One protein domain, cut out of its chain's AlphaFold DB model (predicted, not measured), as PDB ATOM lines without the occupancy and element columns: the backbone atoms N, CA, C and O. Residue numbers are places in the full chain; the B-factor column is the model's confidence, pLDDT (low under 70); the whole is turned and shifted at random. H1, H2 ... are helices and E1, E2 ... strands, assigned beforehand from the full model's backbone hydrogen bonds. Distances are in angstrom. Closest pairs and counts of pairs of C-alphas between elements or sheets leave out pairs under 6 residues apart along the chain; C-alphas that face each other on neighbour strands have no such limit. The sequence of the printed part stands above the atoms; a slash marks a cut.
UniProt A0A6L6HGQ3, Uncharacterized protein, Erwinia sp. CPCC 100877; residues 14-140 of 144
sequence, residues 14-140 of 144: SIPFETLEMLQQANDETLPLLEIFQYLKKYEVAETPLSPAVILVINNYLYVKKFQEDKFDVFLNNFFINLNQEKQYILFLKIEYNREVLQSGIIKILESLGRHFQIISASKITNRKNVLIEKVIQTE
ATOM      1  N   SER A  14      11.907   7.842  27.215       93.19
ATOM      2  CA  SER A  14      12.138   9.214  27.662       93.19
ATOM      3  C   SER A  14      10.798   9.812  28.068       93.19
ATOM      4  O   SER A  14       9.841   9.759  27.296       93.19
ATOM      5  N   ILE A  15      10.726  10.381  29.266       91.38
ATOM      6  CA  ILE A  15       9.486  10.901  29.838       91.38
ATOM      7  C   ILE A  15       9.606  12.427  29.971       91.38
ATOM      8  O   ILE A  15      10.536  12.911  30.627       91.38
ATOM      9  N   PRO A  16       8.708  13.200  29.335       92.56
ATOM     10  CA  PRO A  16       8.628  14.646  29.514       92.56
ATOM     11  C   PRO A  16       8.263  15.036  30.950       92.56
ATOM     12  O   PRO A  16       7.524  14.325  31.630       92.56
ATOM     13  N   PHE A  17       8.720  16.204  31.400       90.31
ATOM     14  CA  PHE A  17       8.356  16.734  32.722       90.31
ATOM     15  C   PHE A  17       6.850  16.969  32.857       90.31
ATOM     16  O   PHE A  17       6.285  16.674  33.906       90.31
ATOM     17  N   GLU A  18       6.202  17.390  31.771       91.88
ATOM     18  CA  GLU A  18       4.749  17.563  31.688       91.88
ATOM     19  C   GLU A  18       3.992  16.300  32.134       91.88
ATOM     20  O   GLU A  18       2.978  16.390  32.815       91.88
ATOM     21  N   THR A  19       4.519  15.100  31.855       90.75
ATOM     22  CA  THR A  19       3.898  13.848  32.312       90.75
ATOM     23  C   THR A  19       3.862  13.744  33.838       90.75
ATOM     24  O   THR A  19       2.868  13.289  34.396       90.75
ATOM     25  N   LEU A  20       4.919  14.176  34.532       88.31
ATOM     26  CA  LEU A  20       4.940  14.192  35.996       88.31
ATOM     27  C   LEU A  20       4.029  15.287  36.563       88.31
ATOM     28  O   LEU A  20       3.366  15.057  37.569       88.31
ATOM     29  N   GLU A  21       3.962  16.449  35.912       90.88
ATOM     30  CA  GLU A  21       3.054  17.537  36.300       90.88
ATOM     31  C   GLU A  21       1.589  17.098  36.205       90.88
ATOM     32  O   GLU A  21       0.819  17.309  37.142       90.88
ATOM     33  N   MET A  22       1.224  16.406  35.122       91.19
ATOM     34  CA  MET A  22      -0.108  15.822  34.950       91.19
ATOM     35  C   MET A  22      -0.432  14.791  36.037       91.19
ATOM     36  O   MET A  22      -1.547  14.786  36.552       91.19
ATOM     37  N   LEU A  23       0.522  13.929  36.407       88.44
ATOM     38  CA  LEU A  23       0.325  12.941  37.477       88.44
ATOM     39  C   LEU A  23       0.120  13.608  38.842       88.44
ATOM     40  O   LEU A  23      -0.780  13.220  39.581       88.44
ATOM     41  N   GLN A  24       0.918  14.629  39.154       89.56
ATOM     42  CA  GLN A  24       0.767  15.423  40.373       89.56
ATOM     43  C   GLN A  24      -0.605  16.107  40.429       89.56
ATOM     44  O   GLN A  24      -1.281  16.036  41.450       89.56
ATOM     45  N   GLN A  25      -1.054  16.717  39.326       91.12
ATOM     46  CA  GLN A  25      -2.378  17.345  39.243       91.12
ATOM     47  C   GLN A  25      -3.521  16.333  39.374       91.12
ATOM     48  O   GLN A  25      -4.520  16.622  40.024       91.12
ATOM     49  N   ALA A  26      -3.387  15.155  38.761       90.06
ATOM     50  CA  ALA A  26      -4.415  14.121  38.806       90.06
ATOM     51  C   ALA A  26      -4.581  13.510  40.205       90.06
ATOM     52  O   ALA A  26      -5.693  13.135  40.575       90.06
ATOM     53  N   ASN A  27      -3.490  13.419  40.969       86.06
ATOM     54  CA  ASN A  27      -3.474  12.799  42.293       86.06
ATOM     55  C   ASN A  27      -3.555  13.808  43.451       86.06
ATOM     56  O   ASN A  27      -3.627  13.380  44.599       86.06
ATOM     57  N   ASP A  28      -3.530  15.115  43.163       85.69
ATOM     58  CA  ASP A  28      -3.444  16.200  44.156       85.69
ATOM     59  C   ASP A  28      -2.302  15.985  45.177       85.69
ATOM     60  O   ASP A  28      -2.419  16.286  46.365       85.69
ATOM     61  N   GLU A  29      -1.177  15.421  44.715       85.06
ATOM     62  CA  GLU A  29      -0.013  15.086  45.546       85.06
ATOM     63  C   GLU A  29       1.278  15.637  44.939       85.06
ATOM     64  O   GLU A  29       1.582  15.408  43.767       85.06
ATOM     65  N   THR A  30       2.096  16.299  45.762       86.56
ATOM     66  CA  THR A  30       3.437  16.729  45.360       86.56
ATOM     67  C   THR A  30       4.373  15.537  45.163       86.56
ATOM     68  O   THR A  30       4.691  14.813  46.111       86.56
ATOM     69  N   LEU A  31       4.892  15.379  43.945       87.75
ATOM     70  CA  LEU A  31       5.817  14.305  43.593       87.75
ATOM     71  C   LEU A  31       7.269  14.718  43.890       87.75
ATOM     72  O   LEU A  31       7.801  15.596  43.202       87.75
ATOM     73  N   PRO A  32       7.983  14.050  44.823       89.69
ATOM     74  CA  PRO A  32       9.387  14.364  45.106       89.69
ATOM     75  C   PRO A  32      10.274  14.289  43.861       89.69
ATOM     76  O   PRO A  32      11.196  15.085  43.690       89.69
ATOM     77  N   LEU A  33       9.970  13.342  42.968       89.56
ATOM     78  CA  LEU A  33      10.655  13.174  41.692       89.56
ATOM     79  C   LEU A  33      10.592  14.442  40.823       89.56
ATOM     80  O   LEU A  33      11.615  14.860  40.278       89.56
ATOM     81  N   LEU A  34       9.413  15.063  40.718       90.12
ATOM     82  CA  LEU A  34       9.207  16.277  39.929       90.12
ATOM     83  C   LEU A  34       9.967  17.461  40.531       90.12
ATOM     84  O   LEU A  34      10.701  18.140  39.816       90.12
ATOM     85  N   GLU A  35       9.862  17.663  41.845       92.19
ATOM     86  CA  GLU A  35      10.551  18.748  42.555       92.19
ATOM     87  C   GLU A  35      12.077  18.661  42.395       92.19
ATOM     88  O   GLU A  35      12.747  19.653  42.089       92.19
ATOM     89  N   ILE A  36      12.641  17.452  42.515       91.88
ATOM     90  CA  ILE A  36      14.071  17.213  42.283       91.88
ATOM     91  C   ILE A  36      14.442  17.570  40.842       91.88
ATOM     92  O   ILE A  36      15.432  18.264  40.613       91.88
ATOM     93  N   PHE A  37      13.658  17.140  39.855       89.31
ATOM     94  CA  PHE A  37      13.948  17.427  38.452       89.31
ATOM     95  C   PHE A  37      13.825  18.910  38.088       89.31
ATOM     96  O   PHE A  37      14.665  19.428  37.345       89.31
ATOM     97  N   GLN A  38      12.844  19.620  38.643       89.19
ATOM     98  CA  GLN A  38      12.719  21.068  38.488       89.19
ATOM     99  C   GLN A  38      13.894  21.809  39.136       89.19
ATOM    100  O   GLN A  38      14.410  22.778  38.569       89.19
ATOM    101  N   TYR A  39      14.365  21.343  40.294       89.38
ATOM    102  CA  TYR A  39      15.569  21.877  40.924       89.38
ATOM    103  C   TYR A  39      16.813  21.658  40.056       89.38
ATOM    104  O   TYR A  39      17.558  22.608  39.811       89.38
ATOM    105  N   LEU A  40      16.988  20.452  39.505       86.88
ATOM    106  CA  LEU A  40      18.071  20.144  38.568       86.88
ATOM    107  C   LEU A  40      18.021  21.037  37.319       86.88
ATOM    108  O   LEU A  40      19.052  21.550  36.899       86.88
ATOM    109  N   LYS A  41      16.830  21.301  36.767       84.75
ATOM    110  CA  LYS A  41      16.650  22.232  35.640       84.75
ATOM    111  C   LYS A  41      17.127  23.646  35.974       84.75
ATOM    112  O   LYS A  41      17.859  24.239  35.189       84.75
ATOM    113  N   LYS A  42      16.742  24.191  37.132       81.50
ATOM    114  CA  LYS A  42      17.190  25.527  37.576       81.50
ATOM    115  C   LYS A  42      18.706  25.577  37.763       81.50
ATOM    116  O   LYS A  42      19.328  26.586  37.451       81.50
ATOM    117  N   TYR A  43      19.283  24.481  38.246       76.56
ATOM    118  CA  TYR A  43      20.716  24.358  38.472       76.56
ATOM    119  C   TYR A  43      21.521  24.308  37.160       76.56
ATOM    120  O   TYR A  43      22.560  24.950  37.053       76.56
ATOM    121  N   GLU A  44      21.013  23.622  36.131       73.06
ATOM    122  CA  GLU A  44      21.632  23.556  34.793       73.06
ATOM    123  C   GLU A  44      21.672  24.901  34.052       73.06
ATOM    124  O   GLU A  44      22.517  25.095  33.185       73.06
ATOM    125  N   VAL A  45      20.762  25.833  34.348       59.69
ATOM    126  CA  VAL A  45      20.755  27.170  33.721       59.69
ATOM    127  C   VAL A  45      21.873  28.054  34.278       59.69
ATOM    128  O   VAL A  45      22.345  28.960  33.593       59.69
ATOM    129  N   ALA A  46      22.301  27.796  35.514       58.06
ATOM    130  CA  ALA A  46      23.341  28.575  36.165       58.06
ATOM    131  C   ALA A  46      24.756  28.141  35.747       58.06
ATOM    132  O   ALA A  46      25.644  28.990  35.727       58.06
ATOM    133  N   GLU A  47      24.983  26.858  35.415       58.19
ATOM    134  CA  GLU A  47      26.330  26.290  35.235       58.19
ATOM    135  C   GLU A  47      26.422  25.143  34.199       58.19
ATOM    136  O   GLU A  47      25.428  24.699  33.634       58.19
ATOM    137  N   THR A  48      27.657  24.708  33.918       52.47
ATOM    138  CA  THR A  48      28.130  23.725  32.913       52.47
ATOM    139  C   THR A  48      27.302  22.425  32.792       52.47
ATOM    140  O   THR A  48      26.528  22.085  33.682       52.47
ATOM    141  N   PRO A  49      27.467  21.631  31.704       54.66
ATOM    142  CA  PRO A  49      26.690  20.412  31.472       54.66
ATOM    143  C   PRO A  49      26.913  19.347  32.548       54.66
ATOM    144  O   PRO A  49      27.826  18.532  32.472       54.66
ATOM    145  N   LEU A  50      26.030  19.327  33.544       55.25
ATOM    146  CA  LEU A  50      26.052  18.413  34.687       55.25
ATOM    147  C   LEU A  50      25.260  17.126  34.435       55.25
ATOM    148  O   LEU A  50      24.712  16.532  35.358       55.25
ATOM    149  N   SER A  51      25.196  16.658  33.190       58.34
ATOM    150  CA  SER A  51      24.526  15.398  32.864       58.34
ATOM    151  C   SER A  51      25.533  14.237  32.815       58.34
ATOM    152  O   SER A  51      26.364  14.232  31.903       58.34
ATOM    153  N   PRO A  52      25.449  13.214  33.695       65.56
ATOM    154  CA  PRO A  52      24.508  13.047  34.807       65.56
ATOM    155  C   PRO A  52      25.186  13.150  36.182       65.56
ATOM    156  O   PRO A  52      25.779  12.193  36.661       65.56
ATOM    157  N   ALA A  53      25.067  14.290  36.856       80.12
ATOM    158  CA  ALA A  53      25.542  14.498  38.224       80.12
ATOM    159  C   ALA A  53      24.650  13.806  39.267       80.12
ATOM    160  O   ALA A  53      25.121  13.437  40.343       80.12
ATOM    161  N   VAL A  54      23.367  13.618  38.944       89.38
ATOM    162  CA  VAL A  54      22.376  12.957  39.799       89.38
ATOM    163  C   VAL A  54      21.684  11.850  39.017       89.38
ATOM    164  O   VAL A  54      21.273  12.049  37.874       89.38
ATOM    165  N   ILE A  55      21.548  10.686  39.645       91.88
ATOM    166  CA  ILE A  55      20.802   9.538  39.124       91.88
ATOM    167  C   ILE A  55      19.801   9.123  40.190       91.88
ATOM    168  O   ILE A  55      20.184   8.880  41.335       91.88
ATOM    169  N   LEU A  56      18.534   9.000  39.815       93.94
ATOM    170  CA  LEU A  56      17.510   8.458  40.702       93.94
ATOM    171  C   LEU A  56      17.297   6.987  40.355       93.94
ATOM    172  O   LEU A  56      17.234   6.629  39.181       93.94
ATOM    173  N   VAL A  57      17.229   6.127  41.363       94.00
ATOM    174  CA  VAL A  57      17.026   4.686  41.200       94.00
ATOM    175  C   VAL A  57      15.697   4.318  41.832       94.00
ATOM    176  O   VAL A  57      15.542   4.465  43.042       94.00
ATOM    177  N   ILE A  58      14.747   3.859  41.019       92.44
ATOM    178  CA  ILE A  58      13.391   3.496  41.452       92.44
ATOM    179  C   ILE A  58      12.984   2.207  40.740       92.44
ATOM    180  O   ILE A  58      13.108   2.131  39.519       92.44
ATOM    181  N   ASN A  59      12.517   1.200  41.483       89.25
ATOM    182  CA  ASN A  59      12.027  -0.079  40.948       89.25
ATOM    183  C   ASN A  59      12.983  -0.716  39.916       89.25
ATOM    184  O   ASN A  59      12.572  -1.185  38.859       89.25
ATOM    185  N   ASN A  60      14.286  -0.703  40.218       89.31
ATOM    186  CA  ASN A  60      15.362  -1.189  39.344       89.31
ATOM    187  C   ASN A  60      15.511  -0.452  37.989       89.31
ATOM    188  O   ASN A  60      16.108  -0.978  37.047       89.31
ATOM    189  N   TYR A  61      15.039   0.789  37.901       92.75
ATOM    190  CA  TYR A  61      15.286   1.697  36.784       92.75
ATOM    191  C   TYR A  61      16.111   2.904  37.223       92.75
ATOM    192  O   TYR A  61      16.015   3.360  38.361       92.75
ATOM    193  N   LEU A  62      16.927   3.415  36.303       92.88
ATOM    194  CA  LEU A  62      17.706   4.637  36.454       92.88
ATOM    195  C   LEU A  62      16.985   5.763  35.734       92.88
ATOM    196  O   LEU A  62      16.770   5.679  34.528       92.88
ATOM    197  N   TYR A  63      16.670   6.820  36.463       93.12
ATOM    198  CA  TYR A  63      16.052   8.023  35.943       93.12
ATOM    199  C   TYR A  63      17.114   9.112  35.911       93.12
ATOM    200  O   TYR A  63      17.698   9.474  36.940       93.12
ATOM    201  N   VAL A  64      17.391   9.601  34.709       90.62
ATOM    202  CA  VAL A  64      18.489  10.526  34.453       90.62
ATOM    203  C   VAL A  64      17.951  11.709  33.672       90.62
ATOM    204  O   VAL A  64      17.477  11.556  32.548       90.62
ATOM    205  N   LYS A  65      18.039  12.903  34.261       88.25
ATOM    206  CA  LYS A  65      17.649  14.130  33.570       88.25
ATOM    207  C   LYS A  65      18.556  14.357  32.354       88.25
ATOM    208  O   LYS A  65      19.776  14.238  32.456       88.25
ATOM    209  N   LYS A  66      17.958  14.707  31.215       83.88
ATOM    210  CA  LYS A  66      18.693  15.146  30.025       83.88
ATOM    211  C   LYS A  66      19.112  16.611  30.175       83.88
ATOM    212  O   LYS A  66      18.301  17.452  30.565       83.88
ATOM    213  N   PHE A  67      20.369  16.914  29.855       81.38
ATOM    214  CA  PHE A  67      20.894  18.282  29.914       81.38
ATOM    215  C   PHE A  67      20.131  19.211  28.966       81.38
ATOM    216  O   PHE A  67      19.980  18.870  27.797       81.38
ATOM    217  N   GLN A  68      19.686  20.369  29.464       79.38
ATOM    218  CA  GLN A  68      18.935  21.387  28.704       79.38
ATOM    219  C   GLN A  68      17.619  20.906  28.075       79.38
ATOM    220  O   GLN A  68      17.003  21.634  27.300       79.38
ATOM    221  N   GLU A  69      17.148  19.714  28.434       85.81
ATOM    222  CA  GLU A  69      15.859  19.199  27.994       85.81
ATOM    223  C   GLU A  69      14.920  19.028  29.193       85.81
ATOM    224  O   GLU A  69      15.331  18.613  30.283       85.81
ATOM    225  N   ASP A  70      13.636  19.300  28.967       88.88
ATOM    226  CA  ASP A  70      12.553  19.124  29.945       88.88
ATOM    227  C   ASP A  70      12.038  17.682  29.946       88.88
ATOM    228  O   ASP A  70      10.843  17.400  29.836       88.88
ATOM    229  N   LYS A  71      12.979  16.741  30.015       90.38
ATOM    230  CA  LYS A  71      12.708  15.307  30.037       90.38
ATOM    231  C   LYS A  71      13.776  14.556  30.817       90.38
ATOM    232  O   LYS A  71      14.903  15.027  31.006       90.38
ATOM    233  N   PHE A  72      13.434  13.346  31.223       90.44
ATOM    234  CA  PHE A  72      14.382  12.387  31.766       90.44
ATOM    235  C   PHE A  72      14.332  11.094  30.964       90.44
ATOM    236  O   PHE A  72      13.280  10.658  30.500       90.44
ATOM    237  N   ASP A  73      15.496  10.488  30.801       92.81
ATOM    238  CA  ASP A  73      15.622   9.161  30.231       92.81
ATOM    239  C   ASP A  73      15.522   8.121  31.344       92.81
ATOM    240  O   ASP A  73      16.089   8.290  32.431       92.81
ATOM    241  N   VAL A  74      14.836   7.026  31.039       93.25
ATOM    242  CA  VAL A  74      14.700   5.868  31.914       93.25
ATOM    243  C   VAL A  74      15.510   4.718  31.331       93.25
ATOM    244  O   VAL A  74      15.295   4.301  30.193       93.25
ATOM    245  N   PHE A  75      16.434   4.177  32.118       93.12
ATOM    246  CA  PHE A  75      17.267   3.034  31.747       93.12
ATOM    247  C   PHE A  75      16.999   1.868  32.687       93.12
ATOM    248  O   PHE A  75      16.749   2.063  33.874       93.12
ATOM    249  N   LEU A  76      17.124   0.640  32.193       91.94
ATOM    250  CA  LEU A  76      17.182  -0.522  33.076       91.94
ATOM    251  C   LEU A  76      18.454  -0.440  33.939       91.94
ATOM    252  O   LEU A  76      19.547  -0.204  33.411       91.94
ATOM    253  N   ASN A  77      18.344  -0.657  35.252       89.94
ATOM    254  CA  ASN A  77      19.508  -0.671  36.132       89.94
ATOM    255  C   ASN A  77      20.328  -1.959  35.951       89.94
ATOM    256  O   ASN A  77      20.261  -2.898  36.737       89.94
ATOM    257  N   ASN A  78      21.177  -1.960  34.928       86.62
ATOM    258  CA  ASN A  78      22.255  -2.936  34.764       86.62
ATOM    259  C   ASN A  78      23.586  -2.426  35.334       86.62
ATOM    260  O   ASN A  78      24.634  -3.038  35.119       86.62
ATOM    261  N   PHE A  79      23.566  -1.269  36.003       86.19
ATOM    262  CA  PHE A  79      24.756  -0.494  36.313       86.19
ATOM    263  C   PHE A  79      25.200  -0.645  37.765       86.19
ATOM    264  O   PHE A  79      26.370  -0.945  38.009       86.19
ATOM    265  N   PHE A  80      24.274  -0.454  38.706       88.88
ATOM    266  CA  PHE A  80      24.497  -0.550  40.146       88.88
ATOM    267  C   PHE A  80      24.000  -1.910  40.634       88.88
ATOM    268  O   PHE A  80      22.807  -2.196  40.583       88.88
ATOM    269  N   ILE A  81      24.931  -2.761  41.069       83.94
ATOM    270  CA  ILE A  81      24.702  -4.212  41.193       83.94
ATOM    271  C   ILE A  81      24.086  -4.585  42.547       83.94
ATOM    272  O   ILE A  81      23.408  -5.598  42.662       83.94
ATOM    273  N   ASN A  82      24.335  -3.784  43.580       86.94
ATOM    274  CA  ASN A  82      24.039  -4.133  44.968       86.94
ATOM    275  C   ASN A  82      23.066  -3.165  45.661       86.94
ATOM    276  O   ASN A  82      23.028  -3.097  46.890       86.94
ATOM    277  N   LEU A  83      22.285  -2.414  44.882       87.81
ATOM    278  CA  LEU A  83      21.151  -1.658  45.409       87.81
ATOM    279  C   LEU A  83      19.980  -2.613  45.661       87.81
ATOM    280  O   LEU A  83      19.702  -3.484  44.839       87.81
ATOM    281  N   ASN A  84      19.292  -2.452  46.794       87.25
ATOM    282  CA  ASN A  84      18.084  -3.224  47.071       87.25
ATOM    283  C   ASN A  84      16.967  -2.738  46.134       87.25
ATOM    284  O   ASN A  84      16.647  -1.554  46.125       87.25
ATOM    285  N   GLN A  85      16.377  -3.647  45.363       85.12
ATOM    286  CA  GLN A  85      15.374  -3.323  44.346       85.12
ATOM    287  C   GLN A  85      14.046  -2.810  44.922       85.12
ATOM    288  O   GLN A  85      13.332  -2.099  44.224       85.12
ATOM    289  N   GLU A  86      13.746  -3.116  46.185       85.69
ATOM    290  CA  GLU A  86      12.555  -2.641  46.908       85.69
ATOM    291  C   GLU A  86      12.725  -1.216  47.453       85.69
ATOM    292  O   GLU A  86      11.815  -0.650  48.053       85.69
ATOM    293  N   LYS A  87      13.919  -0.636  47.306       90.56
ATOM    294  CA  LYS A  87      14.269   0.672  47.852       90.56
ATOM    295  C   LYS A  87      14.590   1.648  46.737       90.56
ATOM    296  O   LYS A  87      15.038   1.273  45.655       90.56
ATOM    297  N   GLN A  88      14.402   2.923  47.044       93.81
ATOM    298  CA  GLN A  88      14.645   4.005  46.104       93.81
ATOM    299  C   GLN A  88      15.827   4.849  46.573       93.81
ATOM    300  O   GLN A  88      16.075   5.011  47.775       93.81
ATOM    301  N   TYR A  89      16.601   5.333  45.605       94.94
ATOM    302  CA  TYR A  89      17.878   5.982  45.867       94.94
ATOM    303  C   TYR A  89      18.078   7.224  45.008       94.94
ATOM    304  O   TYR A  89      17.670   7.275  43.854       94.94
ATOM    305  N   ILE A  90      18.803   8.189  45.560       94.94
ATOM    306  CA  ILE A  90      19.396   9.320  44.856       94.94
ATOM    307  C   ILE A  90      20.907   9.139  44.930       94.94
ATOM    308  O   ILE A  90      21.492   9.139  46.018       94.94
ATOM    309  N   LEU A  91      21.541   8.967  43.778       92.94
ATOM    310  CA  LEU A  91      22.982   8.828  43.641       92.94
ATOM    311  C   LEU A  91      23.558  10.139  43.126       92.94
ATOM    312  O   LEU A  91      23.176  10.611  42.057       92.94
ATOM    313  N   PHE A  92      24.507  10.693  43.869       90.44
ATOM    314  CA  PHE A  92      25.299  11.837  43.444       90.44
ATOM    315  C   PHE A  92      26.622  11.320  42.900       90.44
ATOM    316  O   PHE A  92      27.388  10.674  43.628       90.44
ATOM    317  N   LEU A  93      26.881  11.580  41.622       87.06
ATOM    318  CA  LEU A  93      28.178  11.310  41.023       87.06
ATOM    319  C   LEU A  93      29.165  12.396  41.446       87.06
ATOM    320  O   LEU A  93      28.795  13.556  41.621       87.06
ATOM    321  N   LYS A  94      30.431  12.016  41.594       81.88
ATOM    322  CA  LYS A  94      31.505  12.958  41.886       81.88
ATOM    323  C   LYS A  94      31.691  13.887  40.685       81.88
ATOM    324  O   LYS A  94      32.074  13.433  39.608       81.88
ATOM    325  N   ILE A  95      31.439  15.172  40.898       73.88
ATOM    326  CA  ILE A  95      31.633  16.259  39.930       73.88
ATOM    327  C   ILE A  95      32.580  17.308  40.520       73.88
ATOM    328  O   ILE A  95      32.688  17.433  41.739       73.88
ATOM    329  N   GLU A  96      33.280  18.051  39.666       61.75
ATOM    330  CA  GLU A  96      34.309  19.007  40.106       61.75
ATOM    331  C   GLU A  96      33.737  20.331  40.651       61.75
ATOM    332  O   GLU A  96      34.438  21.026  41.380       61.75
ATOM    333  N   TYR A  97      32.469  20.663  40.369       62.66
ATOM    334  CA  TYR A  97      31.899  21.988  40.657       62.66
ATOM    335  C   TYR A  97      30.569  21.943  41.429       62.66
ATOM    336  O   TYR A  97      29.719  21.092  41.181       62.66
ATOM    337  N   ASN A  98      30.434  22.857  42.402       66.75
ATOM    338  CA  ASN A  98      29.236  23.235  43.182       66.75
ATOM    339  C   ASN A  98      28.349  22.121  43.784       66.75
ATOM    340  O   ASN A  98      27.228  22.355  44.249       66.75
ATOM    341  N   ARG A  99      28.925  20.927  43.924       74.12
ATOM    342  CA  ARG A  99      28.411  19.744  44.625       74.12
ATOM    343  C   ARG A  99      27.574  20.035  45.873       74.12
ATOM    344  O   ARG A  99      26.498  19.461  46.037       74.12
ATOM    345  N   GLU A 100      28.104  20.820  46.808       81.06
ATOM    346  CA  GLU A 100      27.472  21.007  48.121       81.06
ATOM    347  C   GLU A 100      26.121  21.704  47.998       81.06
ATOM    348  O   GLU A 100      25.180  21.340  48.704       81.06
ATOM    349  N   VAL A 101      26.003  22.643  47.057       84.12
ATOM    350  CA  VAL A 101      24.753  23.350  46.773       84.12
ATOM    351  C   VAL A 101      23.721  22.370  46.229       84.12
ATOM    352  O   VAL A 101      22.619  22.302  46.764       84.12
ATOM    353  N   LEU A 102      24.107  21.556  45.241       85.88
ATOM    354  CA  LEU A 102      23.249  20.535  44.636       85.88
ATOM    355  C   LEU A 102      22.752  19.513  45.674       85.88
ATOM    356  O   LEU A 102      21.558  19.230  45.765       85.88
ATOM    357  N   GLN A 103      23.669  18.981  46.489       89.00
ATOM    358  CA  GLN A 103      23.349  18.007  47.538       89.00
ATOM    359  C   GLN A 103      22.440  18.613  48.608       89.00
ATOM    360  O   GLN A 103      21.455  17.988  49.001       89.00
ATOM    361  N   SER A 104      22.748  19.827  49.063       90.50
ATOM    362  CA  SER A 104      21.954  20.516  50.081       90.50
ATOM    363  C   SER A 104      20.576  20.910  49.557       90.50
ATOM    364  O   SER A 104      19.604  20.838  50.300       90.50
ATOM    365  N   GLY A 105      20.464  21.299  48.285       91.81
ATOM    366  CA  GLY A 105      19.188  21.638  47.663       91.81
ATOM    367  C   GLY A 105      18.247  20.444  47.572       91.81
ATOM    368  O   GLY A 105      17.101  20.549  47.996       91.81
ATOM    369  N   ILE A 106      18.740  19.282  47.126       92.81
ATOM    370  CA  ILE A 106      17.927  18.056  47.100       92.81
ATOM    371  C   ILE A 106      17.522  17.622  48.513       92.81
ATOM    372  O   ILE A 106      16.380  17.227  48.718       92.81
ATOM    373  N   ILE A 107      18.410  17.735  49.506       93.69
ATOM    374  CA  ILE A 107      18.056  17.428  50.903       93.69
ATOM    375  C   ILE A 107      16.948  18.353  51.404       93.69
ATOM    376  O   ILE A 107      15.964  17.862  51.945       93.69
ATOM    377  N   LYS A 108      17.053  19.663  51.153       94.25
ATOM    378  CA  LYS A 108      16.006  20.627  51.521       94.25
ATOM    379  C   LYS A 108      14.664  20.307  50.870       94.25
ATOM    380  O   LYS A 108      13.638  20.484  51.515       94.25
ATOM    381  N   ILE A 109      14.658  19.822  49.625       94.25
ATOM    382  CA  ILE A 109      13.428  19.361  48.962       94.25
ATOM    383  C   ILE A 109      12.827  18.193  49.744       94.25
ATOM    384  O   ILE A 109      11.669  18.272  50.143       94.25
ATOM    385  N   LEU A 110      13.615  17.151  50.037       94.06
ATOM    386  CA  LEU A 110      13.135  15.992  50.802       94.06
ATOM    387  C   LEU A 110      12.599  16.395  52.184       94.06
ATOM    388  O   LEU A 110      11.518  15.956  52.567       94.06
ATOM    389  N   GLU A 111      13.314  17.268  52.898       93.62
ATOM    390  CA  GLU A 111      12.893  17.806  54.199       93.62
ATOM    391  C   GLU A 111      11.592  18.610  54.094       93.62
ATOM    392  O   GLU A 111      10.684  18.414  54.899       93.62
ATOM    393  N   SER A 112      11.470  19.482  53.086       93.44
ATOM    394  CA  SER A 112      10.275  20.311  52.881       93.44
ATOM    395  C   SER A 112       9.028  19.489  52.557       93.44
ATOM    396  O   SER A 112       7.921  19.878  52.917       93.44
ATOM    397  N   LEU A 113       9.220  18.327  51.928       91.00
ATOM    398  CA  LEU A 113       8.166  17.363  51.626       91.00
ATOM    399  C   LEU A 113       7.919  16.374  52.778       91.00
ATOM    400  O   LEU A 113       7.143  15.436  52.615       91.00
ATOM    401  N   GLY A 114       8.602  16.530  53.920       89.94
ATOM    402  CA  GLY A 114       8.470  15.638  55.073       89.94
ATOM    403  C   GLY A 114       8.933  14.202  54.807       89.94
ATOM    404  O   GLY A 114       8.495  13.281  55.495       89.94
ATOM    405  N   ARG A 115       9.790  13.975  53.802       89.81
ATOM    406  CA  ARG A 115      10.230  12.628  53.415       89.81
ATOM    407  C   ARG A 115      11.365  12.154  54.315       89.81
ATOM    408  O   ARG A 115      12.376  12.833  54.493       89.81
ATOM    409  N   HIS A 116      11.222  10.943  54.844       90.81
ATOM    410  CA  HIS A 116      12.300  10.283  55.567       90.81
ATOM    411  C   HIS A 116      13.392   9.830  54.602       90.81
ATOM    412  O   HIS A 116      13.127   9.150  53.611       90.81
ATOM    413  N   PHE A 117      14.640  10.148  54.937       94.25
ATOM    414  CA  PHE A 117      15.788   9.701  54.170       94.25
ATOM    415  C   PHE A 117      16.932   9.256  55.074       94.25
ATOM    416  O   PHE A 117      17.087   9.710  56.207       94.25
ATOM    417  N   GLN A 118      17.770   8.377  54.535       94.56
ATOM    418  CA  GLN A 118      19.021   7.977  55.161       94.56
ATOM    419  C   GLN A 118      20.181   8.157  54.189       94.56
ATOM    420  O   GLN A 118      20.110   7.777  53.017       94.56
ATOM    421  N   ILE A 119      21.279   8.719  54.687       92.94
ATOM    422  CA  ILE A 119      22.524   8.807  53.930       92.94
ATOM    423  C   ILE A 119      23.260   7.483  54.106       92.94
ATOM    424  O   ILE A 119      23.574   7.084  55.228       92.94
ATOM    425  N   ILE A 120      23.555   6.807  53.000       90.75
ATOM    426  CA  ILE A 120      24.357   5.584  53.010       90.75
ATOM    427  C   ILE A 120      25.737   5.859  52.419       90.75
ATOM    428  O   ILE A 120      25.928   6.732  51.572       90.75
ATOM    429  N   SER A 121      26.725   5.112  52.904       86.44
ATOM    430  CA  SER A 121      28.107   5.280  52.467       86.44
ATOM    431  C   SER A 121      28.267   4.892  50.997       86.44
ATOM    432  O   SER A 121      27.914   3.779  50.609       86.44
ATOM    433  N   ALA A 122      28.838   5.790  50.191       85.44
ATOM    434  CA  ALA A 122      29.063   5.556  48.767       85.44
ATOM    435  C   ALA A 122      30.034   4.393  48.495       85.44
ATOM    436  O   ALA A 122      29.893   3.709  47.485       85.44
ATOM    437  N   SER A 123      30.955   4.099  49.424       84.00
ATOM    438  CA  SER A 123      31.860   2.942  49.324       84.00
ATOM    439  C   SER A 123      31.128   1.600  49.358       84.00
ATOM    440  O   SER A 123      31.684   0.585  48.949       84.00
ATOM    441  N   LYS A 124      29.872   1.586  49.822       82.44
ATOM    442  CA  LYS A 124      29.022   0.398  49.804       82.44
ATOM    443  C   LYS A 124      28.355   0.166  48.454       82.44
ATOM    444  O   LYS A 124      27.708  -0.862  48.333       82.44
ATOM    445  N   ILE A 125      28.459   1.058  47.467       85.50
ATOM    446  CA  ILE A 125      27.816   0.866  46.160       85.50
ATOM    447  C   ILE A 125      28.823   0.372  45.126       85.50
ATOM    448  O   ILE A 125      29.832   1.018  44.850       85.50
ATOM    449  N   THR A 126      28.512  -0.761  44.502       85.12
ATOM    450  CA  THR A 126      29.304  -1.340  43.416       85.12
ATOM    451  C   THR A 126      28.654  -1.028  42.076       85.12
ATOM    452  O   THR A 126      27.452  -1.236  41.890       85.12
ATOM    453  N   ASN A 127      29.452  -0.553  41.120       85.94
ATOM    454  CA  ASN A 127      28.988  -0.244  39.773       85.94
ATOM    455  C   ASN A 127      29.926  -0.795  38.691       85.94
ATOM    456  O   ASN A 127      31.117  -0.985  38.927       85.94
ATOM    457  N   ARG A 128      29.385  -1.058  37.497       80.69
ATOM    458  CA  ARG A 128      30.111  -1.741  36.407       80.69
ATOM    459  C   ARG A 128      31.126  -0.880  35.642       80.69
ATOM    460  O   ARG A 128      31.866  -1.438  34.837       80.69
ATOM    461  N   LYS A 129      31.165   0.447  35.831       74.31
ATOM    462  CA  LYS A 129      32.048   1.355  35.060       74.31
ATOM    463  C   LYS A 129      32.948   2.251  35.925       74.31
ATOM    464  O   LYS A 129      33.341   3.318  35.469       74.31
ATOM    465  N   ASN A 130      33.285   1.828  37.149       70.44
ATOM    466  CA  ASN A 130      34.151   2.569  38.085       70.44
ATOM    467  C   ASN A 130      33.747   4.038  38.292       70.44
ATOM    468  O   ASN A 130      34.583   4.924  38.458       70.44
ATOM    469  N   VAL A 131      32.446   4.304  38.294       78.31
ATOM    470  CA  VAL A 131      31.914   5.632  38.579       78.31
ATOM    471  C   VAL A 131      32.180   5.970  40.017       78.31
ATOM    472  O   VAL A 131      31.842   5.201  40.921       78.31
ATOM    473  N   LEU A 132      32.740   7.151  40.218       84.25
ATOM    474  CA  LEU A 132      32.901   7.712  41.539       84.25
ATOM    475  C   LEU A 132      31.541   8.219  42.001       84.25
ATOM    476  O   LEU A 132      31.073   9.276  41.585       84.25
ATOM    477  N   ILE A 133      30.895   7.417  42.838       87.88
ATOM    478  CA  ILE A 133      29.711   7.825  43.580       87.88
ATOM    479  C   ILE A 133      30.208   8.520  44.832       87.88
ATOM    480  O   ILE A 133      31.119   8.054  45.515       87.88
ATOM    481  N   GLU A 134      29.605   9.651  45.121       87.38
ATOM    482  CA  GLU A 134      30.069  10.527  46.171       87.38
ATOM    483  C   GLU A 134      29.141  10.510  47.375       87.38
ATOM    484  O   GLU A 134      29.583  10.438  48.522       87.38
ATOM    485  N   LYS A 135      27.839  10.546  47.107       90.88
ATOM    486  CA  LYS A 135      26.807  10.474  48.128       90.88
ATOM    487  C   LYS A 135      25.659   9.634  47.617       90.88
ATOM    488  O   LYS A 135      25.329   9.663  46.433       90.88
ATOM    489  N   VAL A 136      25.048   8.905  48.537       92.81
ATOM    490  CA  VAL A 136      23.848   8.135  48.262       92.81
ATOM    491  C   VAL A 136      22.829   8.438  49.336       92.81
ATOM    492  O   VAL A 136      23.121   8.346  50.530       92.81
ATOM    493  N   ILE A 137      21.640   8.812  48.898       94.69
ATOM    494  CA  ILE A 137      20.484   9.011  49.759       94.69
ATOM    495  C   ILE A 137      19.502   7.900  49.427       94.69
ATOM    496  O   ILE A 137      19.157   7.722  48.267       94.69
ATOM    497  N   GLN A 138      19.065   7.147  50.424       94.62
ATOM    498  CA  GLN A 138      17.918   6.258  50.292       94.62
ATOM    499  C   GLN A 138      16.703   6.981  50.868       94.62
ATOM    500  O   GLN A 138      16.764   7.455  52.002       94.62
ATOM    501  N   THR A 139      15.629   7.075  50.096       93.50
ATOM    502  CA  THR A 139      14.416   7.843  50.426       93.50
ATOM    503  C   THR A 139      13.243   7.303  49.622       93.50
ATOM    504  O   THR A 139      13.467   6.618  48.633       93.50
ATOM    505  N   GLU A 140      12.014   7.638  49.995       88.06
ATOM    506  CA  GLU A 140      10.831   7.411  49.159       88.06
ATOM    507  C   GLU A 140      10.652   8.577  48.173       88.06
ATOM    508  O   GLU A 140      10.678   9.743  48.572       88.06
TER     509      GLU A 140
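Overview. This is residues 14 to 140 of the 144 residues of an uncharacterized protein of Erwinia sp. CPCC 100877 (UniProt A0A6L6HGQ3). One strongly twisted sheet of seven strands makes a wall, and two helices, H2 and H3, pack side by side over one face of it as a second layer. H1 folds back on H2 as a hairpin and lies out at one end of the domain, only grazing the sheet. The printed part has 127 residues with three named helices and seven named strands, in the order E1 H1 H2 E2 E3 E4 E5 H3 E6 E7. The sheet runs E1 E4 E3 E2 E5 E7 E6, antiparallel throughout, and the class is mixed, helices and strands. The whole is compact, with a radius of gyration of the C-alphas of 14.0 A and spans of 38 by 34 by 28 A.

Arrangement. E1, residues 14 to 16, is an edge strand and the antiparallel neighbour of E4, residues 71 to 76, with N 15 and O 72 at 2.8 A, within hydrogen-bond range. H1, residues 17 to 27, grazes the sheet with residues 17 to 20. H1 and H2, residues 32 to 46, form a helical hairpin, at a shallow tilt of 32 degrees; they only just touch, with 3 pairs of C-alphas within 8 A, H2 with residue 34 alone, the closest C-alphas being those of Leu 20 and Leu 34, 6.2 A apart. H2 is over E3, residues 61 to 65, at a height of 9.7 A over the sheet, and runs along the strands. E2, residues 54 to 58, E3 and E4 form a meander, each strand the antiparallel neighbour of the one before; N 63 and O 56, and N 62 and O 75, are each 2.8 A apart. E5, residues 89 to 93, completes a Greek key as the antiparallel neighbour of E2, with N 57 and O 89 at 2.8 A. H3, residues 99 to 112, on the same face as H2, is over E5 and E7, residues 133 to 139, at a height of 10.1 A. H2 and H3 touch, closest at the C-alphas of Ile 36 and Ile 106, 6.2 A, and run opposite ways at a shallow tilt of 33 degrees, only just short of steep. E5, H3 and E6, residues 117 to 120, form a split strand-helix-strand unit, two strands running the same way with E7 between them, its crossover right-handed. E7 pairs with E5, N 90 and O 137 at 2.8 A, and with E6 in a hairpin, N 118 and O 138 at 2.9 A. In H1 and H3 every O i to N i+4 pair is within hydrogen-bond range, in H2 10 of 11.

Along the chain. E1 begins at C-alpha 14, (12.138, 9.214, 27.662). H1 is 15.7 A long, H2 21.8 A and H3 19.9 A; H2 begins at C-alpha 32, (9.387, 14.364, 45.106). E4 is 16.7 A long and E7 16.8 A, ending at C-alpha 139, (14.416, 7.843, 50.426).

Size, cuts and confidence. The two C-alphas farthest apart, those of Asp 28 and Asn 130, are 40.4 A apart. The printed part has no cut. The links from E4 to E5 and from E6 to E7 are long, 12 residues each. Mean pLDDT of the printed part is 85.9; residues 45 to 52 and 96 to 98 are under 70.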